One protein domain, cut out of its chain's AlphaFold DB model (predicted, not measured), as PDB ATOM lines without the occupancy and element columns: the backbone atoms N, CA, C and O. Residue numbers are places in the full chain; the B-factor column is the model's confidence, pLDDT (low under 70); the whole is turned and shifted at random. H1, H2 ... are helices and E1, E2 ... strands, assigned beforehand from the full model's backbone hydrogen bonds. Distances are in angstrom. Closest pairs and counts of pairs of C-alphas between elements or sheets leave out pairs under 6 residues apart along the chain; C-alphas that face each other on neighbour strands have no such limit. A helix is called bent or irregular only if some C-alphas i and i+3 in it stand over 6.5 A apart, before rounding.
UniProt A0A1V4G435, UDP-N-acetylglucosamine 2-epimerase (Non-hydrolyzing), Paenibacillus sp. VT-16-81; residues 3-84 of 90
ATOM      1  N   VAL A   3     -33.415  41.794  -8.146       97.25
ATOM      2  CA  VAL A   3     -33.099  41.235  -9.465       97.25
ATOM      3  C   VAL A   3     -34.373  40.795 -10.161       97.25
ATOM      4  O   VAL A   3     -35.162  40.035  -9.612       97.25
ATOM      5  N   VAL A   4     -34.558  41.253 -11.394       94.69
ATOM      6  CA  VAL A   4     -35.699  40.895 -12.245       94.69
ATOM      7  C   VAL A   4     -35.215  40.495 -13.630       94.69
ATOM      8  O   VAL A   4     -34.146  40.908 -14.069       94.69
ATOM      9  N   GLY A   5     -35.993  39.710 -14.363       90.50
ATOM     10  CA  GLY A   5     -35.637  39.366 -15.742       90.50
ATOM     11  C   GLY A   5     -36.814  39.097 -16.670       90.50
ATOM     12  O   GLY A   5     -36.642  39.012 -17.890       90.50
ATOM     13  N   THR A   6     -38.014  38.933 -16.124       89.44
ATOM     14  CA  THR A   6     -39.233  38.683 -16.889       89.44
ATOM     15  C   THR A   6     -40.279  39.767 -16.656       89.44
ATOM     16  O   THR A   6     -40.375  40.376 -15.591       89.44
ATOM     17  N   ARG A   7     -41.153  39.955 -17.646       89.06
ATOM     18  CA  ARG A   7     -42.300  40.863 -17.529       89.06
ATOM     19  C   ARG A   7     -43.200  40.562 -16.314       89.06
ATOM     20  O   ARG A   7     -43.559  41.512 -15.622       89.06
ATOM     21  N   PRO A   8     -43.574  39.299 -16.003       91.06
ATOM     22  CA  PRO A   8     -44.368  39.010 -14.807       91.06
ATOM     23  C   PRO A   8     -43.683  39.386 -13.487       91.06
ATOM     24  O   PRO A   8     -44.379  39.714 -12.530       91.06
ATOM     25  N   GLU A   9     -42.351  39.338 -13.404       93.06
ATOM     26  CA  GLU A   9     -41.613  39.818 -12.224       93.06
ATOM     27  C   GLU A   9     -41.723  41.336 -12.100       93.06
ATOM     28  O   GLU A   9     -42.141  41.811 -11.048       93.06
ATOM     29  N   ILE A  10     -41.473  42.083 -13.184       91.75
ATOM     30  CA  ILE A  10     -41.583  43.554 -13.200       91.75
ATOM     31  C   ILE A  10     -42.986  43.998 -12.764       91.75
ATOM     32  O   ILE A  10     -43.131  44.846 -11.885       91.75
ATOM     33  N   ILE A  11     -44.038  43.385 -13.320       92.94
ATOM     34  CA  ILE A  11     -45.427  43.728 -12.980       92.94
ATOM     35  C   ILE A  11     -45.712  43.448 -11.498       92.94
ATOM     36  O   ILE A  11     -46.240  44.321 -10.804       92.94
ATOM     37  N   ARG A  12     -45.361  42.254 -10.997       94.88
ATOM     38  CA  ARG A  12     -45.641  41.856  -9.606       94.88
ATOM     39  C   ARG A  12     -44.843  42.670  -8.593       94.88
ATOM     40  O   ARG A  12     -45.385  43.021  -7.549       94.88
ATOM     41  N   LEU A  13     -43.588  42.979  -8.904       96.38
ATOM     42  CA  LEU A  13     -42.706  43.724  -8.015       96.38
ATOM     43  C   LEU A  13     -42.861  45.237  -8.147       96.38
ATOM     44  O   LEU A  13     -42.392  45.936  -7.264       96.38
ATOM     45  N   SER A  14     -43.560  45.759  -9.159       95.62
ATOM     46  CA  SER A  14     -43.705  47.206  -9.403       95.62
ATOM     47  C   SER A  14     -43.974  48.040  -8.146       95.62
ATOM     48  O   SER A  14     -43.268  49.004  -7.874       95.62
ATOM     49  N   ARG A  15     -44.938  47.630  -7.314       97.06
ATOM     50  CA  ARG A  15     -45.274  48.346  -6.072       97.06
ATOM     51  C   ARG A  15     -44.208  48.215  -4.991       97.06
ATOM     52  O   ARG A  15     -44.028  49.151  -4.222       97.06
ATOM     53  N   VAL A  16     -43.501  47.089  -4.952       98.00
ATOM     54  CA  VAL A  16     -42.352  46.890  -4.062       98.00
ATOM     55  C   VAL A  16     -41.197  47.784  -4.504       98.00
ATOM     56  O   VAL A  16     -40.663  48.508  -3.677       98.00
ATOM     57  N   LEU A  17     -40.875  47.818  -5.802       97.50
ATOM     58  CA  LEU A  17     -39.816  48.665  -6.355       97.50
ATOM     59  C   LEU A  17     -40.069  50.145  -6.039       97.50
ATOM     60  O   LEU A  17     -39.189  50.803  -5.494       97.50
ATOM     61  N   SER A  18     -41.288  50.644  -6.287       97.31
ATOM     62  CA  SER A  18     -41.652  52.027  -5.948       97.31
ATOM     63  C   SER A  18     -41.561  52.319  -4.449       97.31
ATOM     64  O   SER A  18     -41.164  53.413  -4.066       97.31
ATOM     65  N   ALA A  19     -41.945  51.367  -3.593       98.06
ATOM     66  CA  ALA A  19     -41.879  51.546  -2.145       98.06
ATOM     67  C   ALA A  19     -40.433  51.564  -1.628       98.06
ATOM     68  O   ALA A  19     -40.119  52.361  -0.746       98.06
ATOM     69  N   LEU A  20     -39.562  50.715  -2.182       98.12
ATOM     70  CA  LEU A  20     -38.138  50.693  -1.847       98.12
ATOM     71  C   LEU A  20     -37.438  51.972  -2.326       98.12
ATOM     72  O   LEU A  20     -36.706  52.567  -1.549       98.12
ATOM     73  N   ASP A  21     -37.722  52.440  -3.545       97.00
ATOM     74  CA  ASP A  21     -37.152  53.687  -4.082       97.00
ATOM     75  C   ASP A  21     -37.602  54.943  -3.312       97.00
ATOM     76  O   ASP A  21     -36.856  55.913  -3.217       97.00
ATOM     77  N   ALA A  22     -38.825  54.952  -2.771       97.44
ATOM     78  CA  ALA A  22     -39.350  56.079  -1.997       97.44
ATOM     79  C   ALA A  22     -38.866  56.102  -0.534       97.44
ATOM     80  O   ALA A  22     -39.160  57.050   0.196       97.44
ATOM     81  N   SER A  23     -38.182  55.052  -0.078       97.75
ATOM     82  CA  SER A  23     -37.743  54.910   1.307       97.75
ATOM     83  C   SER A  23     -36.351  55.503   1.507       97.75
ATOM     84  O   SER A  23     -35.367  54.951   1.032       97.75
ATOM     85  N   GLU A  24     -36.235  56.542   2.337       97.12
ATOM     86  CA  GLU A  24     -34.934  57.124   2.724       97.12
ATOM     87  C   GLU A  24     -34.027  56.140   3.485       97.12
ATOM     88  O   GLU A  24     -32.819  56.339   3.570       97.12
ATOM     89  N   ALA A  25     -34.602  55.068   4.040       97.56
ATOM     90  CA  ALA A  25     -33.862  54.033   4.755       97.56
ATOM     91  C   ALA A  25     -33.267  52.951   3.838       97.56
ATOM     92  O   ALA A  25     -32.615  52.039   4.339       97.56
ATOM     93  N   VAL A  26     -33.542  52.989   2.528       97.81
ATOM     94  CA  VAL A  26     -33.135  51.932   1.594       97.81
ATOM     95  C   VAL A  26     -32.404  52.537   0.406       97.81
ATOM     96  O   VAL A  26     -32.990  53.240  -0.411       97.81
ATOM     97  N   GLU A  27     -31.134  52.177   0.251       97.69
ATOM     98  CA  GLU A  27     -30.435  52.342  -1.020       97.69
ATOM     99  C   GLU A  27     -30.816  51.182  -1.944       97.69
ATOM    100  O   GLU A  27     -30.346  50.045  -1.824       97.69
ATOM    101  N   HIS A  28     -31.766  51.441  -2.837       98.38
ATOM    102  CA  HIS A  28     -32.323  50.402  -3.685       98.38
ATOM    103  C   HIS A  28     -31.555  50.285  -5.006       98.38
ATOM    104  O   HIS A  28     -31.565  51.193  -5.829       98.38
ATOM    105  N   ILE A  29     -30.945  49.121  -5.236       98.31
ATOM    106  CA  ILE A  29     -30.295  48.767  -6.506       98.31
ATOM    107  C   ILE A  29     -31.176  47.772  -7.260       98.31
ATOM    108  O   ILE A  29     -31.479  46.701  -6.724       98.31
ATOM    109  N   ILE A  30     -31.550  48.099  -8.496       97.50
ATOM    110  CA  ILE A  30     -32.331  47.256  -9.404       97.50
ATOM    111  C   ILE A  30     -31.405  46.700 -10.487       97.50
ATOM    112  O   ILE A  30     -30.808  47.445 -11.262       97.50
ATOM    113  N   VAL A  31     -31.343  45.375 -10.589       97.19
ATOM    114  CA  VAL A  31     -30.601  44.664 -11.632       97.19
ATOM    115  C   VAL A  31     -31.592  43.950 -12.538       97.19
ATOM    116  O   VAL A  31     -32.450  43.198 -12.075       97.19
ATOM    117  N   HIS A  32     -31.461  44.146 -13.844       94.88
ATOM    118  CA  HIS A  32     -32.221  43.396 -14.832       94.88
ATOM    119  C   HIS A  32     -31.324  42.358 -15.511       94.88
ATOM    120  O   HIS A  32     -30.284  42.696 -16.078       94.88
ATOM    121  N   THR A  33     -31.716  41.084 -15.518       95.25
ATOM    122  CA  THR A  33     -30.858  40.007 -16.048       95.25
ATOM    123  C   THR A  33     -30.625  40.112 -17.555       95.25
ATOM    124  O   THR A  33     -29.641  39.598 -18.073       95.25
ATOM    125  N   GLY A  34     -31.528  40.762 -18.294       91.50
ATOM    126  CA  GLY A  34     -31.409  40.882 -19.752       91.50
ATOM    127  C   GLY A  34     -31.491  39.527 -20.461       91.50
ATOM    128  O   GLY A  34     -30.906  39.348 -21.522       91.50
ATOM    129  N   GLN A  35     -32.194  38.562 -19.861       88.44
ATOM    130  CA  GLN A  35     -32.391  37.211 -20.403       88.44
ATOM    131  C   GLN A  35     -33.354  37.146 -21.600       88.44
ATOM    132  O   GLN A  35     -33.458  36.110 -22.249       88.44
ATOM    133  N   ASN A  36     -34.053  38.245 -21.901       79.25
ATOM    134  CA  ASN A  36     -34.961  38.377 -23.038       79.25
ATOM    135  C   ASN A  36     -34.443  39.457 -23.997       79.25
ATOM    136  O   ASN A  36     -34.098  40.550 -23.553       79.25
ATOM    137  N   TYR A  37     -34.441  39.158 -25.299       58.91
ATOM    138  CA  TYR A  37     -33.912  40.035 -26.358       58.91
ATOM    139  C   TYR A  37     -34.757  41.284 -26.640       58.91
ATOM    140  O   TYR A  37     -34.292  42.187 -27.329       58.91
ATOM    141  N   ASP A  38     -35.983  41.354 -26.125       70.88
ATOM    142  CA  ASP A  38     -36.881  42.471 -26.406       70.88
ATOM    143  C   ASP A  38     -36.776  43.552 -25.321       70.88
ATOM    144  O   ASP A  38     -37.598  43.660 -24.405       70.88
ATOM    145  N   TYR A  39     -35.674  44.303 -25.385       61.12
ATOM    146  CA  TYR A  39     -35.397  45.424 -24.488       61.12
ATOM    147  C   TYR A  39     -36.465  46.519 -24.606       61.12
ATOM    148  O   TYR A  39     -36.896  47.060 -23.586       61.12
ATOM    149  N   GLU A  40     -36.941  46.791 -25.826       61.97
ATOM    150  CA  GLU A  40     -37.968  47.809 -26.071       61.97
ATOM    151  C   GLU A  40     -39.285  47.447 -25.383       61.97
ATOM    152  O   GLU A  40     -39.873  48.293 -24.705       61.97
ATOM    153  N   LEU A  41     -39.710  46.178 -25.443       60.78
ATOM    154  CA  LEU A  41     -40.927  45.755 -24.747       60.78
ATOM    155  C   LEU A  41     -40.805  45.861 -23.224       60.78
ATOM    156  O   LEU A  41     -41.792  46.154 -22.556       60.78
ATOM    157  N   ASN A  42     -39.621  45.601 -22.660       68.88
ATOM    158  CA  ASN A  42     -39.410  45.723 -21.218       68.88
ATOM    159  C   ASN A  42     -39.424  47.187 -20.779       68.88
ATOM    160  O   ASN A  42     -40.030  47.497 -19.755       68.88
ATOM    161  N   GLN A  43     -38.811  48.082 -21.558       75.12
ATOM    162  CA  GLN A  43     -38.764  49.506 -21.242       75.12
ATOM    163  C   GLN A  43     -40.169  50.118 -21.141       75.12
ATOM    164  O   GLN A  43     -40.422  50.873 -20.203       75.12
ATOM    165  N   ILE A  44     -41.097  49.710 -22.015       82.44
ATOM    166  CA  ILE A  44     -42.502  50.148 -21.963       82.44
ATOM    167  C   ILE A  44     -43.136  49.831 -20.603       82.44
ATOM    168  O   ILE A  44     -43.822  50.677 -20.043       82.44
ATOM    169  N   PHE A  45     -42.875  48.659 -20.009       83.69
ATOM    170  CA  PHE A  45     -43.448  48.329 -18.697       83.69
ATOM    171  C   PHE A  45     -42.882  49.183 -17.566       83.69
ATOM    172  O   PHE A  45     -43.626  49.521 -16.650       83.69
ATOM    173  N   PHE A  46     -41.590  49.522 -17.598       86.31
ATOM    174  CA  PHE A  46     -41.032  50.438 -16.603       86.31
ATOM    175  C   PHE A  46     -41.689  51.817 -16.724       86.31
ATOM    176  O   PHE A  46     -42.130  52.365 -15.718       86.31
ATOM    177  N   GLU A  47     -41.844  52.328 -17.945       88.88
ATOM    178  CA  GLU A  47     -42.491  53.618 -18.204       88.88
ATOM    179  C   GLU A  47     -43.979  53.614 -17.803       88.88
ATOM    180  O   GLU A  47     -44.398  54.459 -17.009       88.88
ATOM    181  N   ASP A  48     -44.758  52.623 -18.247       91.38
ATOM    182  CA  ASP A  48     -46.195  52.495 -17.954       91.38
ATOM    183  C   ASP A  48     -46.486  52.324 -16.457       91.38
ATOM    184  O   ASP A  48     -47.519  52.769 -15.950       91.38
ATOM    185  N   LEU A  49     -45.584  51.660 -15.728       93.44
ATOM    186  CA  LEU A  49     -45.714  51.436 -14.288       93.44
ATOM    187  C   LEU A  49     -45.109  52.574 -13.452       93.44
ATOM    188  O   LEU A  49     -45.199  52.519 -12.224       93.44
ATOM    189  N   GLY A  50     -44.530  53.601 -14.084       93.94
ATOM    190  CA  GLY A  50     -43.888  54.724 -13.397       93.94
ATOM    191  C   GLY A  50     -42.635  54.319 -12.616       93.94
ATOM    192  O   GLY A  50     -42.338  54.899 -11.574       93.94
ATOM    193  N   LEU A  51     -41.930  53.291 -13.085       94.56
ATOM    194  CA  LEU A  51     -40.688  52.794 -12.509       94.56
ATOM    195  C   LEU A  51     -39.492  53.454 -13.196       94.56
ATOM    196  O   LEU A  51     -39.477  53.659 -14.411       94.56
ATOM    197  N   ARG A  52     -38.441  53.739 -12.425       94.19
ATOM    198  CA  ARG A  52     -37.153  54.141 -13.000       94.19
ATOM    199  C   ARG A  52     -36.485  52.969 -13.723       94.19
ATOM    200  O   ARG A  52     -36.819  51.805 -13.503       94.19
ATOM    201  N   LYS A  53     -35.495  53.281 -14.558       92.31
ATOM    202  CA  LYS A  53     -34.680  52.257 -15.223       92.31
ATOM    203  C   LYS A  53     -33.840  51.473 -14.199       92.31
ATOM    204  O   LYS A  53     -33.418  52.068 -13.205       92.31
ATOM    205  N   PRO A  54     -33.576  50.178 -14.455       94.31
ATOM    206  CA  PRO A  54     -32.592  49.408 -13.702       94.31
ATOM    207  C   PRO A  54     -31.226  50.093 -13.687       94.31
ATOM    208  O   PRO A  54     -30.819  50.674 -14.694       94.31
ATOM    209  N   ASP A  55     -30.516  49.969 -12.570       97.06
ATOM    210  CA  ASP A  55     -29.153  50.480 -12.399       97.06
ATOM    211  C   ASP A  55     -28.153  49.659 -13.220       97.06
ATOM    212  O   ASP A  55     -27.197  50.197 -13.775       97.06
ATOM    213  N   TYR A  56     -28.419  48.354 -13.355       96.44
ATOM    214  CA  TYR A  56     -27.580  47.429 -14.109       96.44
ATOM    215  C   TYR A  56     -28.407  46.527 -15.021       96.44
ATOM    216  O   TYR A  56     -29.456  46.005 -14.637       96.44
ATOM    217  N   PHE A  57     -27.882  46.280 -16.220       94.38
ATOM    218  CA  PHE A  57     -28.369  45.257 -17.139       94.38
ATOM    219  C   PHE A  57     -27.278  44.211 -17.341       94.38
ATOM    220  O   PHE A  57     -26.186  44.541 -17.792       94.38
ATOM    221  N   LEU A  58     -27.569  42.944 -17.031       95.25
ATOM    222  CA  LEU A  58     -26.577  41.877 -17.190       95.25
ATOM    223  C   LEU A  58     -26.439  41.425 -18.648       95.25
ATOM    224  O   LEU A  58     -25.426  40.842 -18.998       95.25
ATOM    225  N   GLU A  59     -27.423  41.648 -19.522       93.50
ATOM    226  CA  GLU A  59     -27.394  41.139 -20.910       93.50
ATOM    227  C   GLU A  59     -27.118  39.619 -20.972       93.50
ATOM    228  O   GLU A  59     -26.265  39.137 -21.720       93.50
ATOM    229  N   ALA A  60     -27.756  38.837 -20.100       95.00
ATOM    230  CA  ALA A  60     -27.409  37.433 -19.896       95.00
ATOM    231  C   ALA A  60     -27.981  36.470 -20.953       95.00
ATOM    232  O   ALA A  60     -27.741  35.266 -20.867       95.00
ATOM    233  N   ALA A  61     -28.728  36.963 -21.944       93.38
ATOM    234  CA  ALA A  61     -29.335  36.129 -22.977       93.38
ATOM    235  C   ALA A  61     -28.302  35.224 -23.683       93.38
ATOM    236  O   ALA A  61     -27.337  35.695 -24.282       93.38
ATOM    237  N   GLY A  62     -28.522  33.910 -23.618       93.06
ATOM    238  CA  GLY A  62     -27.769  32.890 -24.352       93.06
ATOM    239  C   GLY A  62     -28.612  32.232 -25.447       93.06
ATOM    240  O   GLY A  62     -29.790  32.544 -25.621       93.06
ATOM    241  N   LYS A  63     -28.034  31.278 -26.186       93.50
ATOM    242  CA  LYS A  63     -28.761  30.474 -27.189       93.50
ATOM    243  C   LYS A  63     -29.629  29.394 -26.552       93.50
ATOM    244  O   LYS A  63     -30.588  28.929 -27.161       93.50
ATOM    245  N   THR A  64     -29.273  28.961 -25.344       95.44
ATOM    246  CA  THR A  64     -29.999  27.936 -24.587       95.44
ATOM    247  C   THR A  64     -30.365  28.443 -23.197       95.44
ATOM    248  O   THR A  64     -29.770  29.397 -22.689       95.44
ATOM    249  N   ALA A  65     -31.327  27.779 -22.553       94.19
ATOM    250  CA  ALA A  65     -31.678  28.072 -21.166       94.19
ATOM    251  C   ALA A  65     -30.467  27.899 -20.235       94.19
ATOM    252  O   ALA A  65     -30.192  28.772 -19.419       94.19
ATOM    253  N   THR A  66     -29.697  26.821 -20.411       97.69
ATOM    254  CA  THR A  66     -28.492  26.548 -19.615       97.69
ATOM    255  C   THR A  66     -27.434  27.634 -19.781       97.69
ATOM    256  O   THR A  66     -26.871  28.093 -18.794       97.69
ATOM    257  N   GLU A  67     -27.187  28.073 -21.015       97.19
ATOM    258  CA  GLU A  67     -26.248  29.165 -21.293       97.19
ATOM    259  C   GLU A  67     -26.720  30.479 -20.662       97.19
ATOM    260  O   GLU A  67     -25.933  31.169 -20.028       97.19
ATOM    261  N   THR A  68     -28.015  30.785 -20.761       95.69
ATOM    262  CA  THR A  68     -28.600  31.990 -20.156       95.69
ATOM    263  C   THR A  68     -28.451  31.979 -18.635       95.69
ATOM    264  O   THR A  68     -28.005  32.960 -18.054       95.69
ATOM    265  N   VAL A  69     -28.756  30.853 -17.981       96.44
ATOM    266  CA  VAL A  69     -28.570  30.694 -16.529       96.44
ATOM    267  C   VAL A  69     -27.097  30.847 -16.148       96.44
ATOM    268  O   VAL A  69     -26.785  31.581 -15.214       96.44
ATOM    269  N   GLY A  70     -26.188  30.208 -16.890       98.12
ATOM    270  CA  GLY A  70     -24.747  30.343 -16.672       98.12
ATOM    271  C   GLY A  70     -24.276  31.793 -16.785       98.12
ATOM    272  O   GLY A  70     -23.559  32.276 -15.914       98.12
ATOM    273  N   ASN A  71     -24.746  32.515 -17.803       97.75
ATOM    274  CA  ASN A  71     -24.443  33.929 -17.988       97.75
ATOM    275  C   ASN A  71     -24.973  34.797 -16.841       97.75
ATOM    276  O   ASN A  71     -24.268  35.704 -16.416       97.75
ATOM    277  N   ILE A  72     -26.178  34.533 -16.318       97.25
ATOM    278  CA  ILE A  72     -26.709  35.274 -15.160       97.25
ATOM    279  C   ILE A  72     -25.764  35.118 -13.970       97.25
ATOM    280  O   ILE A  72     -25.373  36.122 -13.384       97.25
ATOM    281  N   LEU A  73     -25.361  33.882 -13.655       97.81
ATOM    282  CA  LEU A  73     -24.463  33.599 -12.531       97.81
ATOM    283  C   LEU A  73     -23.097  34.274 -12.706       97.81
ATOM    284  O   LEU A  73     -22.633  34.953 -11.800       97.81
ATOM    285  N   ILE A  74     -22.483  34.140 -13.885       98.25
ATOM    286  CA  ILE A  74     -21.168  34.734 -14.181       98.25
ATOM    287  C   ILE A  74     -21.209  36.261 -14.092       98.25
ATOM    288  O   ILE A  74     -20.242  36.880 -13.658       98.25
ATOM    289  N   LYS A  75     -22.304  36.882 -14.537       97.81
ATOM    290  CA  LYS A  75     -22.391  38.340 -14.635       97.81
ATOM    291  C   LYS A  75     -22.866  39.011 -13.355       97.81
ATOM    292  O   LYS A  75     -22.517  40.164 -13.140       97.81
ATOM    293  N   ILE A  76     -23.658  38.332 -12.527       97.94
ATOM    294  CA  ILE A  76     -24.120  38.905 -11.260       97.94
ATOM    295  C   ILE A  76     -23.054  38.836 -10.163       97.94
ATOM    296  O   ILE A  76     -23.018  39.714  -9.308       97.94
ATOM    297  N   ASP A  77     -22.181  37.828 -10.199       98.31
ATOM    298  CA  ASP A  77     -21.171  37.584  -9.164       98.31
ATOM    299  C   ASP A  77     -20.238  38.795  -8.919       98.31
ATOM    300  O   ASP A  77     -20.170  39.250  -7.775       98.31
ATOM    301  N   PRO A  78     -19.654  39.451  -9.946       98.12
ATOM    302  CA  PRO A  78     -18.853  40.659  -9.737       98.12
ATOM    303  C   PRO A  78     -19.643  41.830  -9.140       98.12
ATOM    304  O   PRO A  78     -19.100  42.590  -8.343       98.12
ATOM    305  N   LEU A  79     -20.924  41.976  -9.504       97.75
ATOM    306  CA  LEU A  79     -21.783  43.035  -8.964       97.75
ATOM    307  C   LEU A  79     -22.085  42.799  -7.484       97.75
ATOM    308  O   LEU A  79     -22.138  43.754  -6.718       97.75
ATOM    309  N   LEU A  80     -22.306  41.547  -7.077       98.19
ATOM    310  CA  LEU A  80     -22.504  41.214  -5.667       98.19
ATOM    311  C   LEU A  80     -21.232  41.477  -4.859       98.19
ATOM    312  O   LEU A  80     -21.329  42.036  -3.769       98.19
ATOM    313  N   GLU A  81     -20.064  41.135  -5.408       98.19
ATOM    314  CA  GLU A  81     -18.774  41.393  -4.765       98.19
ATOM    315  C   GLU A  81     -18.503  42.898  -4.609       98.19
ATOM    316  O   GLU A  81     -18.092  43.333  -3.538       98.19
ATOM    317  N   GLU A  82     -18.778  43.701  -5.639       98.12
ATOM    318  CA  GLU A  82     -18.571  45.155  -5.621       98.12
ATOM    319  C   GLU A  82     -19.577  45.883  -4.720       98.12
ATOM    320  O   GLU A  82     -19.195  46.736  -3.920       98.12
ATOM    321  N   LEU A  83     -20.866  45.558  -4.855       97.88
ATOM    322  CA  LEU A  83     -21.953  46.312  -4.227       97.88
ATOM    323  C   LEU A  83     -22.296  45.818  -2.819       97.88
ATOM    324  O   LEU A  83     -22.975  46.538  -2.094       97.88
ATOM    325  N   GLN A  84     -21.877  44.599  -2.452       98.12
ATOM    326  CA  GLN A  84     -22.088  43.982  -1.134       98.12
ATOM    327  C   GLN A  84     -23.495  44.250  -0.550       98.12
ATOM    328  O   GLN A  84     -23.617  44.787   0.555       98.12
TER     329      GLN A  84
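AT A GLANCE: This is residues 3 to 84 of the 90 residues of the protein "UDP-N-acetylglucosamine 2-epimerase (Non-hydrolyzing)" of Paenibacillus sp. VT-16-81 (UniProt A0A1V4G435). A thin strip of three short parallel stretches, residues 3 to 4, E1 and residues 56 to 57, runs through the middle of a plate of helices, with H1 and H2 towards one side and the long helix H3 on the other. H1 and H2 meet at a steep tilt near the beginning of H1, and the turn at residues 22 to 27 sticks out. The printed part has 82 residues, with three named helices and one named strand in the order H1, E1, H2, H3; the class is mostly helix. It is compact, with a radius of gyration of the C-alphas of 13.1 A, and only just flat, spanning 38 by 30 by 16 A.

HOW THE PARTS SIT: From the first printed residue, residues 3 to 4 pair in parallel with residues 31 to 32 of the strand E1, residues 30 to 32. Those same residues of E1 pair in parallel with residues 56 to 57; E1 pairs with no named strand. The helix H1, residues 7 to 21, is apart from E1, but only just, their closest C-alphas being 8.2 A apart. With residues 7 to 11 alone, H1 touches the helix H2, residues 39 to 48. Their closest C-alphas, those of Arg 7 and Asn 42, are 6.8 A apart, and the two run the same way at a steep tilt of 48 degrees. The helix H3, residues 65 to 83, is apart from H1, from E1 and from H2. O i to N i+4 pairs are within hydrogen-bond range in 9 of 11 cases in H1, 5 of 6 in H2 and 13 of 15 in H3.

IN THESE COORDINATES: H1 begins with C-alpha 7 at (-42.300, 40.863, -17.529) and is 19.3 A long from first to last C-alpha. It is irregular: C-alphas 12 and 15 are 7.4 A apart. E1 follows, 6.7 A long, beginning with C-alpha 30 at (-32.331, 47.256, -9.404). H2 measures 14.5 A. H3, the longest helix, measures 26.7 A and ends with C-alpha 83 at (-21.953, 46.312, -4.227). It is neither bent nor irregular, but only just: C-alphas 75 and 78 are 6.5 A apart.

THE WHOLE: The two C-alphas farthest apart, those of Glu 24 and Lys 63, are 40.5 A apart. The printed part has no cut. The links from H1 to E1 and from E1 to H2 are short, and that from H2 to H3, residues 49 to 64, is long. The mean pLDDT of the printed part is 92.4; residue 37 and residues 39 to 42 are under 70, of which 39 to 42 belong to H2.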